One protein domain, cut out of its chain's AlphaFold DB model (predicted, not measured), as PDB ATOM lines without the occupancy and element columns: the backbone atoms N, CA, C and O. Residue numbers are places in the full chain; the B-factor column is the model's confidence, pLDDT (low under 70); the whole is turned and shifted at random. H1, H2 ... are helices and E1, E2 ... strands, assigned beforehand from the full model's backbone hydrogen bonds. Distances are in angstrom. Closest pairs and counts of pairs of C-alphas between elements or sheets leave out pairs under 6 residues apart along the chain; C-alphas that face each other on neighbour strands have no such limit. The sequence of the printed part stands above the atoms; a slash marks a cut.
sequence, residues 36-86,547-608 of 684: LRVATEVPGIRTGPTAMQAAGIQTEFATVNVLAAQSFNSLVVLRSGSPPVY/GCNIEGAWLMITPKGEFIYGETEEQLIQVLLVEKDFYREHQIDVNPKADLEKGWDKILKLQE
ATOM      1  N   LEU A  36     -15.985  10.504 -37.492       80.31
ATOM      2  CA  LEU A  36     -15.095  10.417 -36.337       80.31
ATOM      3  C   LEU A  36     -13.625  10.375 -36.771       80.31
ATOM      4  O   LEU A  36     -12.810  11.093 -36.192       80.31
ATOM      5  N   ARG A  37     -13.303   9.629 -37.838       86.38
ATOM      6  CA  ARG A  37     -11.957   9.637 -38.438       86.38
ATOM      7  C   ARG A  37     -11.584  11.030 -38.922       86.38
ATOM      8  O   ARG A  37     -10.559  11.571 -38.531       86.38
ATOM      9  N   VAL A  38     -12.471  11.654 -39.692       86.75
ATOM     10  CA  VAL A  38     -12.279  13.000 -40.239       86.75
ATOM     11  C   VAL A  38     -12.079  14.031 -39.122       86.75
ATOM     12  O   VAL A  38     -11.115  14.792 -39.170       86.75
ATOM     13  N   ALA A  39     -12.908  14.011 -38.072       83.25
ATOM     14  CA  ALA A  39     -12.773  14.911 -36.919       83.25
ATOM     15  C   ALA A  39     -11.482  14.696 -36.110       83.25
ATOM     16  O   ALA A  39     -11.014  15.625 -35.451       83.25
ATOM     17  N   THR A  40     -10.914  13.490 -36.150       85.50
ATOM     18  CA  THR A  40      -9.687  13.135 -35.424       85.50
ATOM     19  C   THR A  40      -8.430  13.433 -36.242       85.50
ATOM     20  O   THR A  40      -7.432  13.897 -35.693       85.50
ATOM     21  N   GLU A  41      -8.467  13.179 -37.550       89.25
ATOM     22  CA  GLU A  41      -7.305  13.244 -38.440       89.25
ATOM     23  C   GLU A  41      -7.081  14.631 -39.060       89.25
ATOM     24  O   GLU A  41      -5.952  14.946 -39.434       89.25
ATOM     25  N   VAL A  42      -8.118  15.474 -39.149       91.69
ATOM     26  CA  VAL A  42      -8.039  16.787 -39.810       91.69
ATOM     27  C   VAL A  42      -8.300  17.915 -38.801       91.69
ATOM     28  O   VAL A  42      -9.445  18.169 -38.424       91.69
ATOM     29  N   PRO A  43      -7.263  18.639 -38.343       90.56
ATOM     30  CA  PRO A  43      -7.427  19.689 -37.344       90.56
ATOM     31  C   PRO A  43      -8.332  20.842 -37.806       90.56
ATOM     32  O   PRO A  43      -8.200  21.366 -38.914       90.56
ATOM     33  N   GLY A  44      -9.208  21.299 -36.907       87.88
ATOM     34  CA  GLY A  44      -9.995  22.527 -37.080       87.88
ATOM     35  C   GLY A  44     -11.258  22.396 -37.935       87.88
ATOM     36  O   GLY A  44     -11.967  23.389 -38.102       87.88
ATOM     37  N   ILE A  45     -11.574  21.204 -38.444       91.56
ATOM     38  CA  ILE A  45     -12.837  20.979 -39.149       91.56
ATOM     39  C   ILE A  45     -14.025  20.941 -38.185       91.56
ATOM     40  O   ILE A  45     -13.887  20.661 -36.991       91.56
ATOM     41  N   ARG A  46     -15.222  21.159 -38.723       88.38
ATOM     42  CA  ARG A  46     -16.487  21.021 -37.989       88.38
ATOM     43  C   ARG A  46     -17.365  20.004 -38.702       88.38
ATOM     44  O   ARG A  46     -17.333  19.923 -39.926       88.38
ATOM     45  N   THR A  47     -18.155  19.237 -37.957       84.88
ATOM     46  CA  THR A  47     -19.021  18.185 -38.517       84.88
ATOM     47  C   THR A  47     -20.471  18.326 -38.044       84.88
ATOM     48  O   THR A  47     -20.772  18.991 -37.043       84.88
ATOM     49  N   GLY A  48     -21.400  17.733 -38.796       75.44
ATOM     50  CA  GLY A  48     -22.824  17.703 -38.454       75.44
ATOM     51  C   GLY A  48     -23.455  19.104 -38.342       75.44
ATOM     52  O   GLY A  48     -23.128  19.987 -39.136       75.44
ATOM     53  N   PRO A  49     -24.335  19.361 -37.352       72.06
ATOM     54  CA  PRO A  49     -25.003  20.661 -37.204       72.06
ATOM     55  C   PRO A  49     -24.039  21.846 -37.044       72.06
ATOM     56  O   PRO A  49     -24.318  22.944 -37.519       72.06
ATOM     57  N   THR A  50     -22.878  21.624 -36.420       76.44
ATOM     58  CA  THR A  50     -21.861  22.676 -36.255       76.44
ATOM     59  C   THR A  50     -21.198  23.060 -37.578       76.44
ATOM     60  O   THR A  50     -20.824  24.219 -37.752       76.44
ATOM     61  N   ALA A  51     -21.110  22.123 -38.531       82.56
ATOM     62  CA  ALA A  51     -20.658  22.395 -39.891       82.56
ATOM     63  C   ALA A  51     -21.668  23.267 -40.645       82.56
ATOM     64  O   ALA A  51     -21.283  24.262 -41.249       82.56
ATOM     65  N   MET A  52     -22.963  22.945 -40.550       77.69
ATOM     66  CA  MET A  52     -24.027  23.746 -41.169       77.69
ATOM     67  C   MET A  52     -24.059  25.174 -40.614       77.69
ATOM     68  O   MET A  52     -24.135  26.132 -41.381       77.69
ATOM     69  N   GLN A  53     -23.948  25.317 -39.289       76.69
ATOM     70  CA  GLN A  53     -23.907  26.621 -38.629       76.69
ATOM     71  C   GLN A  53     -22.694  27.443 -39.067       76.69
ATOM     72  O   GLN A  53     -22.834  28.631 -39.348       76.69
ATOM     73  N   ALA A  54     -21.518  26.816 -39.141       79.00
ATOM     74  CA  ALA A  54     -20.294  27.477 -39.579       79.00
ATOM     75  C   ALA A  54     -20.352  27.885 -41.054       79.00
ATOM     76  O   ALA A  54     -19.956  28.996 -41.396       79.00
ATOM     77  N   ALA A  55     -20.909  27.019 -41.903       79.06
ATOM     78  CA  ALA A  55     -21.114  27.317 -43.310       79.06
ATOM     79  C   ALA A  55     -22.179  28.399 -43.537       79.06
ATOM     80  O   ALA A  55     -22.169  29.078 -44.561       79.06
ATOM     81  N   GLY A  56     -23.114  28.524 -42.591       74.75
ATOM     82  CA  GLY A  56     -24.254  29.426 -42.650       74.75
ATOM     83  C   GLY A  56     -25.265  29.078 -43.739       74.75
ATOM     84  O   GLY A  56     -25.978  29.970 -44.205       74.75
ATOM     85  N   ILE A  57     -25.326  27.798 -44.117       75.44
ATOM     86  CA  ILE A  57     -26.281  27.248 -45.081       75.44
ATOM     87  C   ILE A  57     -27.705  27.239 -44.519       75.44
ATOM     88  O   ILE A  57     -27.915  26.938 -43.343       75.44
ATOM     89  N   GLN A  58     -28.687  27.592 -45.350       74.62
ATOM     90  CA  GLN A  58     -30.107  27.472 -45.018       74.62
ATOM     91  C   GLN A  58     -30.488  25.998 -44.841       74.62
ATOM     92  O   GLN A  58     -29.987  25.131 -45.562       74.62
ATOM     93  N   THR A  59     -31.365  25.698 -43.884       71.50
ATOM     94  CA  THR A  59     -31.732  24.309 -43.561       71.50
ATOM     95  C   THR A  59     -32.433  23.602 -44.710       71.50
ATOM     96  O   THR A  59     -32.148  22.436 -44.981       71.50
ATOM     97  N   GLU A  60     -33.292  24.314 -45.427       69.88
ATOM     98  CA  GLU A  60     -34.037  23.814 -46.580       69.88
ATOM     99  C   GLU A  60     -33.060  23.518 -47.720       69.88
ATOM    100  O   GLU A  60     -33.092  22.445 -48.318       69.88
ATOM    101  N   PHE A  61     -32.110  24.428 -47.958       76.12
ATOM    102  CA  PHE A  61     -31.125  24.271 -49.025       76.12
ATOM    103  C   PHE A  61     -30.178  23.104 -48.742       76.12
ATOM    104  O   PHE A  61     -29.904  22.293 -49.627       76.12
ATOM    105  N   ALA A  62     -29.724  22.970 -47.494       76.88
ATOM    106  CA  ALA A  62     -28.933  21.827 -47.059       76.88
ATOM    107  C   ALA A  62     -29.700  20.507 -47.229       76.88
ATOM    108  O   ALA A  62     -29.135  19.542 -47.735       76.88
ATOM    109  N   THR A  63     -30.986  20.479 -46.868       76.44
ATOM    110  CA  THR A  63     -31.848  19.292 -47.002       76.44
ATOM    111  C   THR A  63     -31.991  18.873 -48.462       76.44
ATOM    112  O   THR A  63     -31.745  17.715 -48.793       76.44
ATOM    113  N   VAL A  64     -32.293  19.815 -49.359       79.62
ATOM    114  CA  VAL A  64     -32.407  19.529 -50.795       79.62
ATOM    115  C   VAL A  64     -31.080  19.012 -51.366       79.62
ATOM    116  O   VAL A  64     -31.083  18.043 -52.121       79.62
ATOM    117  N   ASN A  65     -29.936  19.583 -50.963       85.56
ATOM    118  CA  ASN A  65     -28.623  19.075 -51.381       85.56
ATOM    119  C   ASN A  65     -28.327  17.670 -50.835       85.56
ATOM    120  O   ASN A  65     -27.759  16.866 -51.564       85.56
ATOM    121  N   VAL A  66     -28.711  17.348 -49.594       82.94
ATOM    122  CA  VAL A  66     -28.570  15.991 -49.028       82.94
ATOM    123  C   VAL A  66     -29.371  14.981 -49.840       82.94
ATOM    124  O   VAL A  66     -28.843  13.936 -50.217       82.94
ATOM    125  N   LEU A  67     -30.632  15.297 -50.133       83.12
ATOM    126  CA  LEU A  67     -31.496  14.408 -50.902       83.12
ATOM    127  C   LEU A  67     -30.991  14.236 -52.341       83.12
ATOM    128  O   LEU A  67     -30.978  13.120 -52.859       83.12
ATOM    129  N   ALA A  68     -30.513  15.317 -52.965       87.12
ATOM    130  CA  ALA A  68     -29.891  15.266 -54.283       87.12
ATOM    131  C   ALA A  68     -28.605  14.423 -54.270       87.12
ATOM    132  O   ALA A  68     -28.448  13.542 -55.112       87.12
ATOM    133  N   ALA A  69     -27.720  14.635 -53.291       86.06
ATOM    134  CA  ALA A  69     -26.487  13.869 -53.095       86.06
ATOM    135  C   ALA A  69     -26.763  12.366 -52.922       86.06
ATOM    136  O   ALA A  69     -26.085  11.538 -53.525       86.06
ATOM    137  N   GLN A  70     -27.802  12.008 -52.164       83.69
ATOM    138  CA  GLN A  70     -28.258  10.624 -52.004       83.69
ATOM    139  C   GLN A  70     -28.784  10.030 -53.316       83.69
ATOM    140  O   GLN A  70     -28.369   8.940 -53.706       83.69
ATOM    141  N   SER A  71     -29.672  10.739 -54.021       84.94
ATOM    142  CA  SER A  71     -30.268  10.249 -55.273       84.94
ATOM    143  C   SER A  71     -29.253  10.121 -56.411       84.94
ATOM    144  O   SER A  71     -29.337   9.181 -57.200       84.94
ATOM    145  N   PHE A  72     -28.281  11.032 -56.485       87.62
ATOM    146  CA  PHE A  72     -27.203  10.997 -57.476       87.62
ATOM    147  C   PHE A  72     -26.053  10.065 -57.070       87.62
ATOM    148  O   PHE A  72     -25.210   9.754 -57.910       87.62
ATOM    149  N   ASN A  73     -26.040   9.598 -55.813       86.94
ATOM    150  CA  ASN A  73     -24.899   8.941 -55.184       86.94
ATOM    151  C   ASN A  73     -23.615   9.764 -55.397       86.94
ATOM    152  O   ASN A  73     -22.625   9.296 -55.950       86.94
ATOM    153  N   SER A  74     -23.679  11.039 -55.021       90.44
ATOM    154  CA  SER A  74     -22.627  12.023 -55.261       90.44
ATOM    155  C   SER A  74     -22.274  12.757 -53.976       90.44
ATOM    156  O   SER A  74     -23.132  13.096 -53.167       90.44
ATOM    157  N   LEU A  75     -20.989  13.027 -53.798       92.31
ATOM    158  CA  LEU A  75     -20.475  14.004 -52.858       92.31
ATOM    159  C   LEU A  75     -20.529  15.378 -53.519       92.31
ATOM    160  O   LEU A  75     -20.083  15.544 -54.657       92.31
ATOM    161  N   VAL A  76     -21.038  16.366 -52.791       92.56
ATOM    162  CA  VAL A  76     -21.069  17.758 -53.239       92.56
ATOM    163  C   VAL A  76     -20.288  18.629 -52.263       92.56
ATOM    164  O   VAL A  76     -20.426  18.504 -51.046       92.56
ATOM    165  N   VAL A  77     -19.441  19.507 -52.791       92.06
ATOM    166  CA  VAL A  77     -18.725  20.526 -52.022       92.06
ATOM    167  C   VAL A  77     -19.174  21.887 -52.504       92.06
ATOM    168  O   VAL A  77     -19.091  22.196 -53.692       92.06
ATOM    169  N   LEU A  78     -19.630  22.701 -51.565       88.75
ATOM    170  CA  LEU A  78     -20.095  24.059 -51.783       88.75
ATOM    171  C   LEU A  78     -19.053  25.025 -51.258       88.75
ATOM    172  O   LEU A  78     -18.504  24.821 -50.172       88.75
ATOM    173  N   ARG A  79     -18.816  26.111 -51.990       83.44
ATOM    174  CA  ARG A  79     -18.084  27.242 -51.435       83.44
ATOM    175  C   ARG A  79     -18.920  27.829 -50.306       83.44
ATOM    176  O   ARG A  79     -20.070  28.205 -50.505       83.44
ATOM    177  N   SER A  80     -18.323  27.938 -49.130       76.62
ATOM    178  CA  SER A  80     -18.916  28.643 -48.006       76.62
ATOM    179  C   SER A  80     -18.306  30.040 -47.920       76.62
ATOM    180  O   SER A  80     -17.089  30.222 -47.883       76.62
ATOM    181  N   GLY A  81     -19.165  31.054 -47.955       63.28
ATOM    182  CA  GLY A  81     -18.771  32.449 -47.785       63.28
ATOM    183  C   GLY A  81     -18.955  32.934 -46.350       63.28
ATOM    184  O   GLY A  81     -19.403  32.199 -45.476       63.28
ATOM    185  N   SER A  82     -18.689  34.226 -46.126       54.66
ATOM    186  CA  SER A  82     -19.320  34.948 -45.019       54.66
ATOM    187  C   SER A  82     -20.828  34.815 -45.233       54.66
ATOM    188  O   SER A  82     -21.312  35.362 -46.229       54.66
ATOM    189  N   PRO A  83     -21.553  34.051 -44.396       49.91
ATOM    190  CA  PRO A  83     -22.951  33.761 -44.657       49.91
ATOM    191  C   PRO A  83     -23.697  35.075 -44.860       49.91
ATOM    192  O   PRO A  83     -23.356  36.046 -44.175       49.91
ATOM    193  N   PRO A  84     -24.707  35.159 -45.743       49.31
ATOM    194  CA  PRO A  84     -25.634  36.269 -45.664       49.31
ATOM    195  C   PRO A  84     -26.224  36.199 -44.266       49.31
ATOM    196  O   PRO A  84     -26.953  35.269 -43.924       49.31
ATOM    197  N   VAL A  85     -25.791  37.102 -43.402       51.22
ATOM    198  CA  VAL A  85     -26.348  37.202 -42.074       51.22
ATOM    199  C   VAL A  85     -27.645  37.989 -42.295       51.22
ATOM    200  O   VAL A  85     -27.616  39.044 -42.926       51.22
ATOM    201  N   TYR A  86     -28.769  37.418 -41.845       50.84
ATOM    202  CA  TYR A  86     -30.097  38.046 -41.672       50.84
ATOM    203  C   TYR A  86     -31.163  37.930 -42.783       50.84
ATOM    204  O   TYR A  86     -31.027  38.517 -43.851       50.84
ATOM    205  N   GLY A 547      -9.552  28.119 -64.590       62.59
ATOM    206  CA  GLY A 547      -8.891  27.876 -63.309       62.59
ATOM    207  C   GLY A 547      -9.916  27.708 -62.191       62.59
ATOM    208  O   GLY A 547     -10.957  28.365 -62.202       62.59
ATOM    209  N   CYS A 548      -9.619  26.834 -61.234       66.62
ATOM    210  CA  CYS A 548     -10.416  26.671 -60.024       66.62
ATOM    211  C   CYS A 548     -10.024  27.736 -58.991       66.62
ATOM    212  O   CYS A 548      -8.840  27.985 -58.769       66.62
ATOM    213  N   ASN A 549     -11.010  28.349 -58.338       68.81
ATOM    214  CA  ASN A 549     -10.766  29.157 -57.147       68.81
ATOM    215  C   ASN A 549     -11.144  28.331 -55.912       68.81
ATOM    216  O   ASN A 549     -12.322  28.182 -55.602       68.81
ATOM    217  N   ILE A 550     -10.156  27.771 -55.224       71.12
ATOM    218  CA  ILE A 550     -10.381  26.898 -54.062       71.12
ATOM    219  C   ILE A 550     -10.126  27.665 -52.751       71.12
ATOM    220  O   ILE A 550     -10.245  27.121 -51.658       71.12
ATOM    221  N   GLU A 551      -9.822  28.965 -52.839       68.94
ATOM    222  CA  GLU A 551      -9.604  29.792 -51.658       68.94
ATOM    223  C   GLU A 551     -10.909  30.037 -50.892       68.94
ATOM    224  O   GLU A 551     -11.923  30.483 -51.445       68.94
ATOM    225  N   GLY A 552     -10.837  29.818 -49.580       75.31
ATOM    226  CA  GLY A 552     -11.899  30.116 -48.631       75.31
ATOM    227  C   GLY A 552     -12.537  28.876 -48.015       75.31
ATOM    228  O   GLY A 552     -12.103  27.742 -48.211       75.31
ATOM    229  N   ALA A 553     -13.578  29.128 -47.227       86.31
ATOM    230  CA  ALA A 553     -14.299  28.078 -46.537       86.31
ATOM    231  C   ALA A 553     -15.159  27.249 -47.496       86.31
ATOM    232  O   ALA A 553     -15.557  27.689 -48.578       86.31
ATOM    233  N   TRP A 554     -15.485  26.034 -47.075       90.88
ATOM    234  CA  TRP A 554     -16.274  25.091 -47.852       90.88
ATOM    235  C   TRP A 554     -17.149  24.226 -46.948       90.88
ATOM    236  O   TRP A 554     -16.845  23.996 -45.777       90.88
ATOM    237  N   LEU A 555     -18.252  23.745 -47.514       91.69
ATOM    238  CA  LEU A 555     -19.148  22.774 -46.900       91.69
ATOM    239  C   LEU A 555     -19.261  21.559 -47.818       91.69
ATOM    240  O   LEU A 555     -19.707  21.678 -48.954       91.69
ATOM    241  N   MET A 556     -18.883  20.395 -47.313       93.50
ATOM    242  CA  MET A 556     -19.051  19.107 -47.971       93.50
ATOM    243  C   MET A 556     -20.305  18.412 -47.443       93.50
ATOM    244  O   MET A 556     -20.529  18.358 -46.231       93.50
ATOM    245  N   ILE A 557     -21.084  17.859 -48.369       90.50
ATOM    246  CA  ILE A 557     -22.248  17.018 -48.109       90.50
ATOM    247  C   ILE A 557     -21.985  15.659 -48.760       90.50
ATOM    248  O   ILE A 557     -21.772  15.570 -49.972       90.50
ATOM    249  N   THR A 558     -21.944  14.602 -47.949       87.44
ATOM    250  CA  THR A 558     -21.646  13.244 -48.431       87.44
ATOM    251  C   THR A 558     -22.896  12.572 -49.019       87.44
ATOM    252  O   THR A 558     -24.014  12.958 -48.664       87.44
ATOM    253  N   PRO A 559     -22.754  11.495 -49.820       82.94
ATOM    254  CA  PRO A 559     -23.892  10.682 -50.265       82.94
ATOM    255  C   PRO A 559     -24.720  10.095 -49.111       82.94
ATOM    256  O   PRO A 559     -25.851   9.673 -49.312       82.94
ATOM    257  N   LYS A 560     -24.176  10.057 -47.886       79.62
ATOM    258  CA  LYS A 560     -24.877   9.596 -46.677       79.62
ATOM    259  C   LYS A 560     -25.637  10.718 -45.958       79.62
ATOM    260  O   LYS A 560     -26.292  10.455 -44.956       79.62
ATOM    261  N   GLY A 561     -25.576  11.952 -46.463       74.75
ATOM    262  CA  GLY A 561     -26.185  13.130 -45.843       74.75
ATOM    263  C   GLY A 561     -25.388  13.702 -44.670       74.75
ATOM    264  O   GLY A 561     -25.949  14.366 -43.803       74.75
ATOM    265  N   GLU A 562     -24.086  13.425 -44.609       82.81
ATOM    266  CA  GLU A 562     -23.216  13.943 -43.556       82.81
ATOM    267  C   GLU A 562     -22.631  15.304 -43.956       82.81
ATOM    268  O   GLU A 562     -22.286  15.515 -45.118       82.81
ATOM    269  N   PHE A 563     -22.477  16.208 -42.983       86.19
ATOM    270  CA  PHE A 563     -21.938  17.555 -43.190       86.19
ATOM    271  C   PHE A 563     -20.527  17.692 -42.620       86.19
ATOM    272  O   PHE A 563     -20.298  17.355 -41.452       86.19
ATOM    273  N   ILE A 564     -19.611  18.252 -43.411       91.06
ATOM    274  CA  ILE A 564     -18.231  18.558 -43.011       91.06
ATOM    275  C   ILE A 564     -17.882  19.968 -43.489       91.06
ATOM    276  O   ILE A 564     -18.115  20.305 -44.644       91.06
ATOM    277  N   TYR A 565     -17.325  20.793 -42.608       92.56
ATOM    278  CA  TYR A 565     -16.930  22.170 -42.894       92.56
ATOM    279  C   TYR A 565     -15.443  22.380 -42.627       92.56
ATOM    280  O   TYR A 565     -14.937  21.964 -41.578       92.56
ATOM    281  N   GLY A 566     -14.782  23.088 -43.541       91.75
ATOM    282  CA  GLY A 566     -13.407  23.556 -43.400       91.75
ATOM    283  C   GLY A 566     -13.247  24.994 -43.887       91.75
ATOM    284  O   GLY A 566     -14.099  25.531 -44.593       91.75
ATOM    285  N   GLU A 567     -12.148  25.626 -43.491       89.19
ATOM    286  CA  GLU A 567     -11.842  27.037 -43.774       89.19
ATOM    287  C   GLU A 567     -10.754  27.197 -44.850       89.19
ATOM    288  O   GLU A 567     -10.527  28.302 -45.341       89.19
ATOM    289  N   THR A 568     -10.083  26.098 -45.215       88.31
ATOM    290  CA  THR A 568      -8.922  26.088 -46.117       88.31
ATOM    291  C   THR A 568      -9.000  24.971 -47.155       88.31
ATOM    292  O   THR A 568      -9.588  23.913 -46.911       88.31
ATOM    293  N   GLU A 569      -8.361  25.184 -48.304       89.00
ATOM    294  CA  GLU A 569      -8.201  24.177 -49.360       89.00
ATOM    295  C   GLU A 569      -7.467  22.930 -48.849       89.00
ATOM    296  O   GLU A 569      -7.845  21.801 -49.152       89.00
ATOM    297  N   GLU A 570      -6.441  23.111 -48.023       90.19
ATOM    298  CA  GLU A 570      -5.622  22.022 -47.500       90.19
ATOM    299  C   GLU A 570      -6.445  21.084 -46.607       90.19
ATOM    300  O   GLU A 570      -6.279  19.864 -46.674       90.19
ATOM    301  N   GLN A 571      -7.388  21.627 -45.828       92.19
ATOM    302  CA  GLN A 571      -8.350  20.815 -45.079       92.19
ATOM    303  C   GLN A 571      -9.265  20.015 -46.012       92.19
ATOM    304  O   GLN A 571      -9.555  18.859 -45.711       92.19
ATOM    305  N   LEU A 572      -9.708  20.584 -47.144       92.19
ATOM    306  CA  LEU A 572     -10.539  19.859 -48.114       92.19
ATOM    307  C   LEU A 572      -9.785  18.651 -48.671       92.19
ATOM    308  O   LEU A 572     -10.309  17.538 -48.662       92.19
ATOM    309  N   ILE A 573      -8.541  18.866 -49.105       91.25
ATOM    310  CA  ILE A 573      -7.674  17.805 -49.627       91.25
ATOM    311  C   ILE A 573      -7.463  16.723 -48.562       91.25
ATOM    312  O   ILE A 573      -7.583  15.537 -48.858       91.25
ATOM    313  N   GLN A 574      -7.192  17.108 -47.311       92.44
ATOM    314  CA  GLN A 574      -7.018  16.157 -46.211       92.44
ATOM    315  C   GLN A 574      -8.275  15.315 -45.971       92.44
ATOM    316  O   GLN A 574      -8.162  14.096 -45.888       92.44
ATOM    317  N   VAL A 575      -9.465  15.925 -45.931       92.31
ATOM    318  CA  VAL A 575     -10.732  15.186 -45.770       92.31
ATOM    319  C   VAL A 575     -10.953  14.199 -46.916       92.31
ATOM    320  O   VAL A 575     -11.306  13.047 -46.670       92.31
ATOM    321  N   LEU A 576     -10.693  14.614 -48.157       91.06
ATOM    322  CA  LEU A 576     -10.796  13.740 -49.325       91.06
ATOM    323  C   LEU A 576      -9.800  12.563 -49.262       91.06
ATOM    324  O   LEU A 576     -10.145  11.446 -49.638       91.06
ATOM    325  N   LEU A 577      -8.592  12.766 -48.723       90.56
ATOM    326  CA  LEU A 577      -7.587  11.703 -48.551       90.56
ATOM    327  C   LEU A 577      -7.935  10.680 -47.455       90.56
ATOM    328  O   LEU A 577      -7.425   9.554 -47.505       90.56
ATOM    329  N   VAL A 578      -8.770  11.048 -46.476       88.69
ATOM    330  CA  VAL A 578      -9.249  10.128 -45.426       88.69
ATOM    331  C   VAL A 578     -10.215   9.093 -46.013       88.69
ATOM    332  O   VAL A 578     -10.210   7.935 -45.593       88.69
ATOM    333  N   GLU A 579     -11.009   9.464 -47.021       81.75
ATOM    334  CA  GLU A 579     -12.067   8.615 -47.580       81.75
ATOM    335  C   GLU A 579     -11.611   7.816 -48.808       81.75
ATOM    336  O   GLU A 579     -12.138   7.947 -49.909       81.75
ATOM    337  N   LYS A 580     -10.591   6.971 -48.640       79.62
ATOM    338  CA  LYS A 580     -10.006   6.214 -49.764       79.62
ATOM    339  C   LYS A 580     -10.992   5.265 -50.448       79.62
ATOM    340  O   LYS A 580     -10.850   5.005 -51.640       79.62
ATOM    341  N   ASP A 581     -11.959   4.727 -49.707       80.75
ATOM    342  CA  ASP A 581     -12.902   3.739 -50.236       80.75
ATOM    343  C   ASP A 581     -13.937   4.370 -51.175       80.75
ATOM    344  O   ASP A 581     -14.372   3.714 -52.122       80.75
ATOM    345  N   PHE A 582     -14.254   5.653 -50.998       84.25
ATOM    346  CA  PHE A 582     -15.115   6.411 -51.908       84.25
ATOM    347  C   PHE A 582     -14.638   6.381 -53.365       84.25
ATOM    348  O   PHE A 582     -15.460   6.213 -54.272       84.25
ATOM    349  N   TYR A 583     -13.323   6.432 -53.595       85.69
ATOM    350  CA  TYR A 583     -12.733   6.413 -54.938       85.69
ATOM    351  C   TYR A 583     -12.811   5.058 -55.655       85.69
ATOM    352  O   TYR A 583     -12.454   4.956 -56.824       85.69
ATOM    353  N   ARG A 584     -13.304   4.002 -54.992       83.56
ATOM    354  CA  ARG A 584     -13.565   2.707 -55.649       83.56
ATOM    355  C   ARG A 584     -14.803   2.729 -56.535       83.56
ATOM    356  O   ARG A 584     -14.929   1.889 -57.421       83.56
ATOM    357  N   GLU A 585     -15.728   3.640 -56.255       84.19
ATOM    358  CA  GLU A 585     -17.034   3.721 -56.917       84.19
ATOM    359  C   GLU A 585     -17.289   5.105 -57.527       84.19
ATOM    360  O   GLU A 585     -18.101   5.240 -58.445       84.19
ATOM    361  N   HIS A 586     -16.555   6.118 -57.066       88.62
ATOM    362  CA  HIS A 586     -16.719   7.506 -57.468       88.62
ATOM    363  C   HIS A 586     -15.409   8.086 -57.969       88.62
ATOM    364  O   HIS A 586     -14.319   7.660 -57.596       88.62
ATOM    365  N   GLN A 587     -15.537   9.123 -58.778       88.19
ATOM    366  CA  GLN A 587     -14.433   9.970 -59.177       88.19
ATOM    367  C   GLN A 587     -14.821  11.434 -59.006       88.19
ATOM    368  O   GLN A 587     -16.000  11.810 -58.987       88.19
ATOM    369  N   ILE A 588     -13.798  12.252 -58.844       86.88
ATOM    370  CA  ILE A 588     -13.875  13.690 -58.754       86.88
ATOM    371  C   ILE A 588     -12.931  14.277 -59.790       86.88
ATOM    372  O   ILE A 588     -11.771  13.873 -59.926       86.88
ATOM    373  N   ASP A 589     -13.426  15.282 -60.491       78.25
ATOM    374  CA  ASP A 589     -12.601  16.020 -61.423       78.25
ATOM    375  C   ASP A 589     -11.696  16.988 -60.675       78.25
ATOM    376  O   ASP A 589     -12.145  17.804 -59.866       78.25
ATOM    377  N   VAL A 590     -10.408  16.920 -60.996       74.69
ATOM    378  CA  VAL A 590      -9.416  17.879 -60.526       74.69
ATOM    379  C   VAL A 590      -9.034  18.776 -61.691       74.69
ATOM    380  O   VAL A 590      -8.665  18.298 -62.767       74.69
ATOM    381  N   ASN A 591      -9.111  20.089 -61.481       76.19
ATOM    382  CA  ASN A 591      -8.704  21.051 -62.492       76.19
ATOM    383  C   ASN A 591      -7.232  20.830 -62.885       76.19
ATOM    384  O   ASN A 591      -6.392  20.742 -61.990       76.19
ATOM    385  N   PRO A 592      -6.859  20.859 -64.178       69.88
ATOM    386  CA  PRO A 592      -5.451  20.774 -64.577       69.88
ATOM    387  C   PRO A 592      -4.572  21.911 -64.033       69.88
ATOM    388  O   PRO A 592      -3.352  21.791 -64.033       69.88
ATOM    389  N   LYS A 593      -5.181  23.030 -63.613       72.38
ATOM    390  CA  LYS A 593      -4.507  24.171 -62.979       72.38
ATOM    391  C   LYS A 593      -4.557  24.136 -61.446       72.38
ATOM    392  O   LYS A 593      -4.095  25.093 -60.832       72.38
ATOM    393  N   ALA A 594      -5.150  23.107 -60.836       76.38
ATOM    394  CA  ALA A 594      -5.126  22.950 -59.385       76.38
ATOM    395  C   ALA A 594      -3.680  22.763 -58.908       76.38
ATOM    396  O   ALA A 594      -2.855  22.169 -59.606       76.38
ATOM    397  N   ASP A 595      -3.371  23.280 -57.722       79.44
ATOM    398  CA  ASP A 595      -2.018  23.227 -57.180       79.44
ATOM    399  C   ASP A 595      -1.673  21.801 -56.726       79.44
ATOM    400  O   ASP A 595      -2.053  21.343 -55.646       79.44
ATOM    401  N   LEU A 596      -0.946  21.077 -57.577       81.44
ATOM    402  CA  LEU A 596      -0.541  19.702 -57.303       81.44
ATOM    403  C   LEU A 596       0.331  19.592 -56.043       81.44
ATOM    404  O   LEU A 596       0.277  18.558 -55.379       81.44
ATOM    405  N   GLU A 597       1.076  20.638 -55.671       82.06
ATOM    406  CA  GLU A 597       1.945  20.624 -54.488       82.06
ATOM    407  C   GLU A 597       1.144  20.634 -53.178       82.06
ATOM    408  O   GLU A 597       1.601  20.086 -52.170       82.06
ATOM    409  N   LYS A 598      -0.090  21.156 -53.195       82.75
ATOM    410  CA  LYS A 598      -1.010  21.113 -52.046       82.75
ATOM    411  C   LYS A 598      -1.584  19.722 -51.763       82.75
ATOM    412  O   LYS A 598      -2.173  19.506 -50.704       82.75
ATOM    413  N   GLY A 599      -1.382  18.759 -52.664       84.56
ATOM    414  CA  GLY A 599      -1.775  17.359 -52.481       84.56
ATOM    415  C   GLY A 599      -2.887  16.868 -53.407       84.56
ATOM    416  O   GLY A 599      -3.320  15.724 -53.266       84.56
ATOM    417  N   TRP A 600      -3.322  17.678 -54.379       87.12
ATOM    418  CA  TRP A 600      -4.233  17.231 -55.440       87.12
ATOM    419  C   TRP A 600      -3.647  16.078 -56.275       87.12
ATOM    420  O   TRP A 600      -4.395  15.226 -56.756       87.12
ATOM    421  N   ASP A 601      -2.317  15.974 -56.379       86.88
ATOM    422  CA  ASP A 601      -1.635  14.843 -57.025       86.88
ATOM    423  C   ASP A 601      -1.927  13.500 -56.330       86.88
ATOM    424  O   ASP A 601      -2.070  12.468 -56.984       86.88
ATOM    425  N   LYS A 602      -2.045  13.502 -54.996       89.00
ATOM    426  CA  LYS A 602      -2.361  12.307 -54.201       89.00
ATOM    427  C   LYS A 602      -3.798  11.861 -54.430       89.00
ATOM    428  O   LYS A 602      -4.050  10.664 -54.484       89.00
ATOM    429  N   ILE A 603      -4.715  12.813 -54.588       88.06
ATOM    430  CA  ILE A 603      -6.113  12.535 -54.923       88.06
ATOM    431  C   ILE A 603      -6.218  11.909 -56.313       88.06
ATOM    432  O   ILE A 603      -6.911  10.912 -56.478       88.06
ATOM    433  N   LEU A 604      -5.495  12.438 -57.303       85.75
ATOM    434  CA  LEU A 604      -5.444  11.843 -58.641       85.75
ATOM    435  C   LEU A 604      -4.931  10.395 -58.601       85.75
ATOM    436  O   LEU A 604      -5.564   9.517 -59.176       85.75
ATOM    437  N   LYS A 605      -3.871  10.117 -57.830       86.06
ATOM    438  CA  LYS A 605      -3.340   8.751 -57.640       86.06
ATOM    439  C   LYS A 605      -4.331   7.784 -56.983       86.06
ATOM    440  O   LYS A 605      -4.267   6.593 -57.253       86.06
ATOM    441  N   LEU A 606      -5.232   8.260 -56.116       84.31
ATOM    442  CA  LEU A 606      -6.280   7.413 -55.517       84.31
ATOM    443  C   LEU A 606      -7.362   6.999 -56.522       84.31
ATOM    444  O   LEU A 606      -8.076   6.033 -56.271       84.31
ATOM    445  N   GLN A 607      -7.482   7.735 -57.625       83.19
ATOM    446  CA  GLN A 607      -8.480   7.517 -58.671       83.19
ATOM    447  C   GLN A 607      -7.931   6.712 -59.853       83.19
ATOM    448  O   GLN A 607      -8.698   6.280 -60.714       83.19
ATOM    449  N   GLU A 608      -6.613   6.505 -59.913       77.81
ATOM    450  CA  GLU A 608      -6.004   5.623 -60.901       77.81
ATOM    451  C   GLU A 608      -6.422   4.170 -60.616       77.81
ATOM    452  O   GLU A 608      -6.379   3.725 -59.463       77.81
TER     453      GLU A 608
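Overview. This is residues 36 to 86 and 547 to 608 of the 684 residues of an uncharacterized protein of Legionella quinlivanii (UniProt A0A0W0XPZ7). A small three-stranded sheet, E1 E2 E3, sits in the middle, with H2 packed over one face and H4 over the other; H5 lies side by side with H4, farther out from the sheet. H1 packs crosswise on H4, and the long helix H3 packs on the sheet around Val 76 and Ile 557. You have 113 printed residues, with five named helices and three named strands in the order H1 H2 H3 E1 E2 E3 H4 H5; the sheet's order is E1 - E2 - E3, all antiparallel, and the class is mixed, helices and strands. The whole is compact, with a radius of gyration of the C-alphas of 13.8 A and spans of 42 by 30 by 28 A.

Arrangement. Start at H1, residues 36 to 41, which touches H4, residues 569 to 578, at a steep tilt of 58 degrees, opposite ways; their closest C-alphas, Val 38 and Val 575, are 6.1 A apart. Next, residues 46 to 47 pair antiparallel with residues 564 to 565 of E3, residues 563 to 566. H2, residues 49 to 55, is on the sheet, over E3, at a height of 7.5 A; the closest C-alphas, Ala 51 and Tyr 565, are 4.8 A apart. H3, residues 59 to 72, is on the sheet too; its C-alpha of Val 66 comes closest to E2, residues 553 to 557, 6.5 A from that of Ile 557. E1, residues 76 to 80, is antiparallel to E2: find N 78 and O 555 at 2.8 A. E2 and E3 form a hairpin, with N 556 and O 564 at 2.8 A. H4 is on the opposite face to H2, over E2 and E3, at a height of 9.9 A. H5, residues 600 to 607, touches H4 at a shallow tilt of 24 degrees, the same way, closest at the C-alphas of Leu 577 and Ile 603, 6.6 A. In H1, H2, H3, H4 and H5 every O i to N i+4 pair is within hydrogen-bond range.

Along the chain. Find C-alpha 36 at (-15.095, 10.417, -36.337), where H1 begins; it spans 8.5 A and H2 9.8 A. H3 runs 19.8 A from C-alpha 59 at (-31.732, 24.309, -43.561). E1, E2 and E3 span 12.3, 13.7 and 10.4 A. H4 spans 14.6 A, and H5 runs 11.1 A to C-alpha 607 at (-8.480, 7.517, -58.671).

Size, cuts and confidence. The farthest C-alphas, Tyr 86 and Glu 608, are 44.7 A apart. Residues 87 to 546 are not printed; C-alphas 86 and 547 are 32.0 A apart across the cut. The link from H4 to H5, residues 579 to 599, is long. Confidence is under 70 at residues 60, 81 to 86, 547 to 549, 551 and 592.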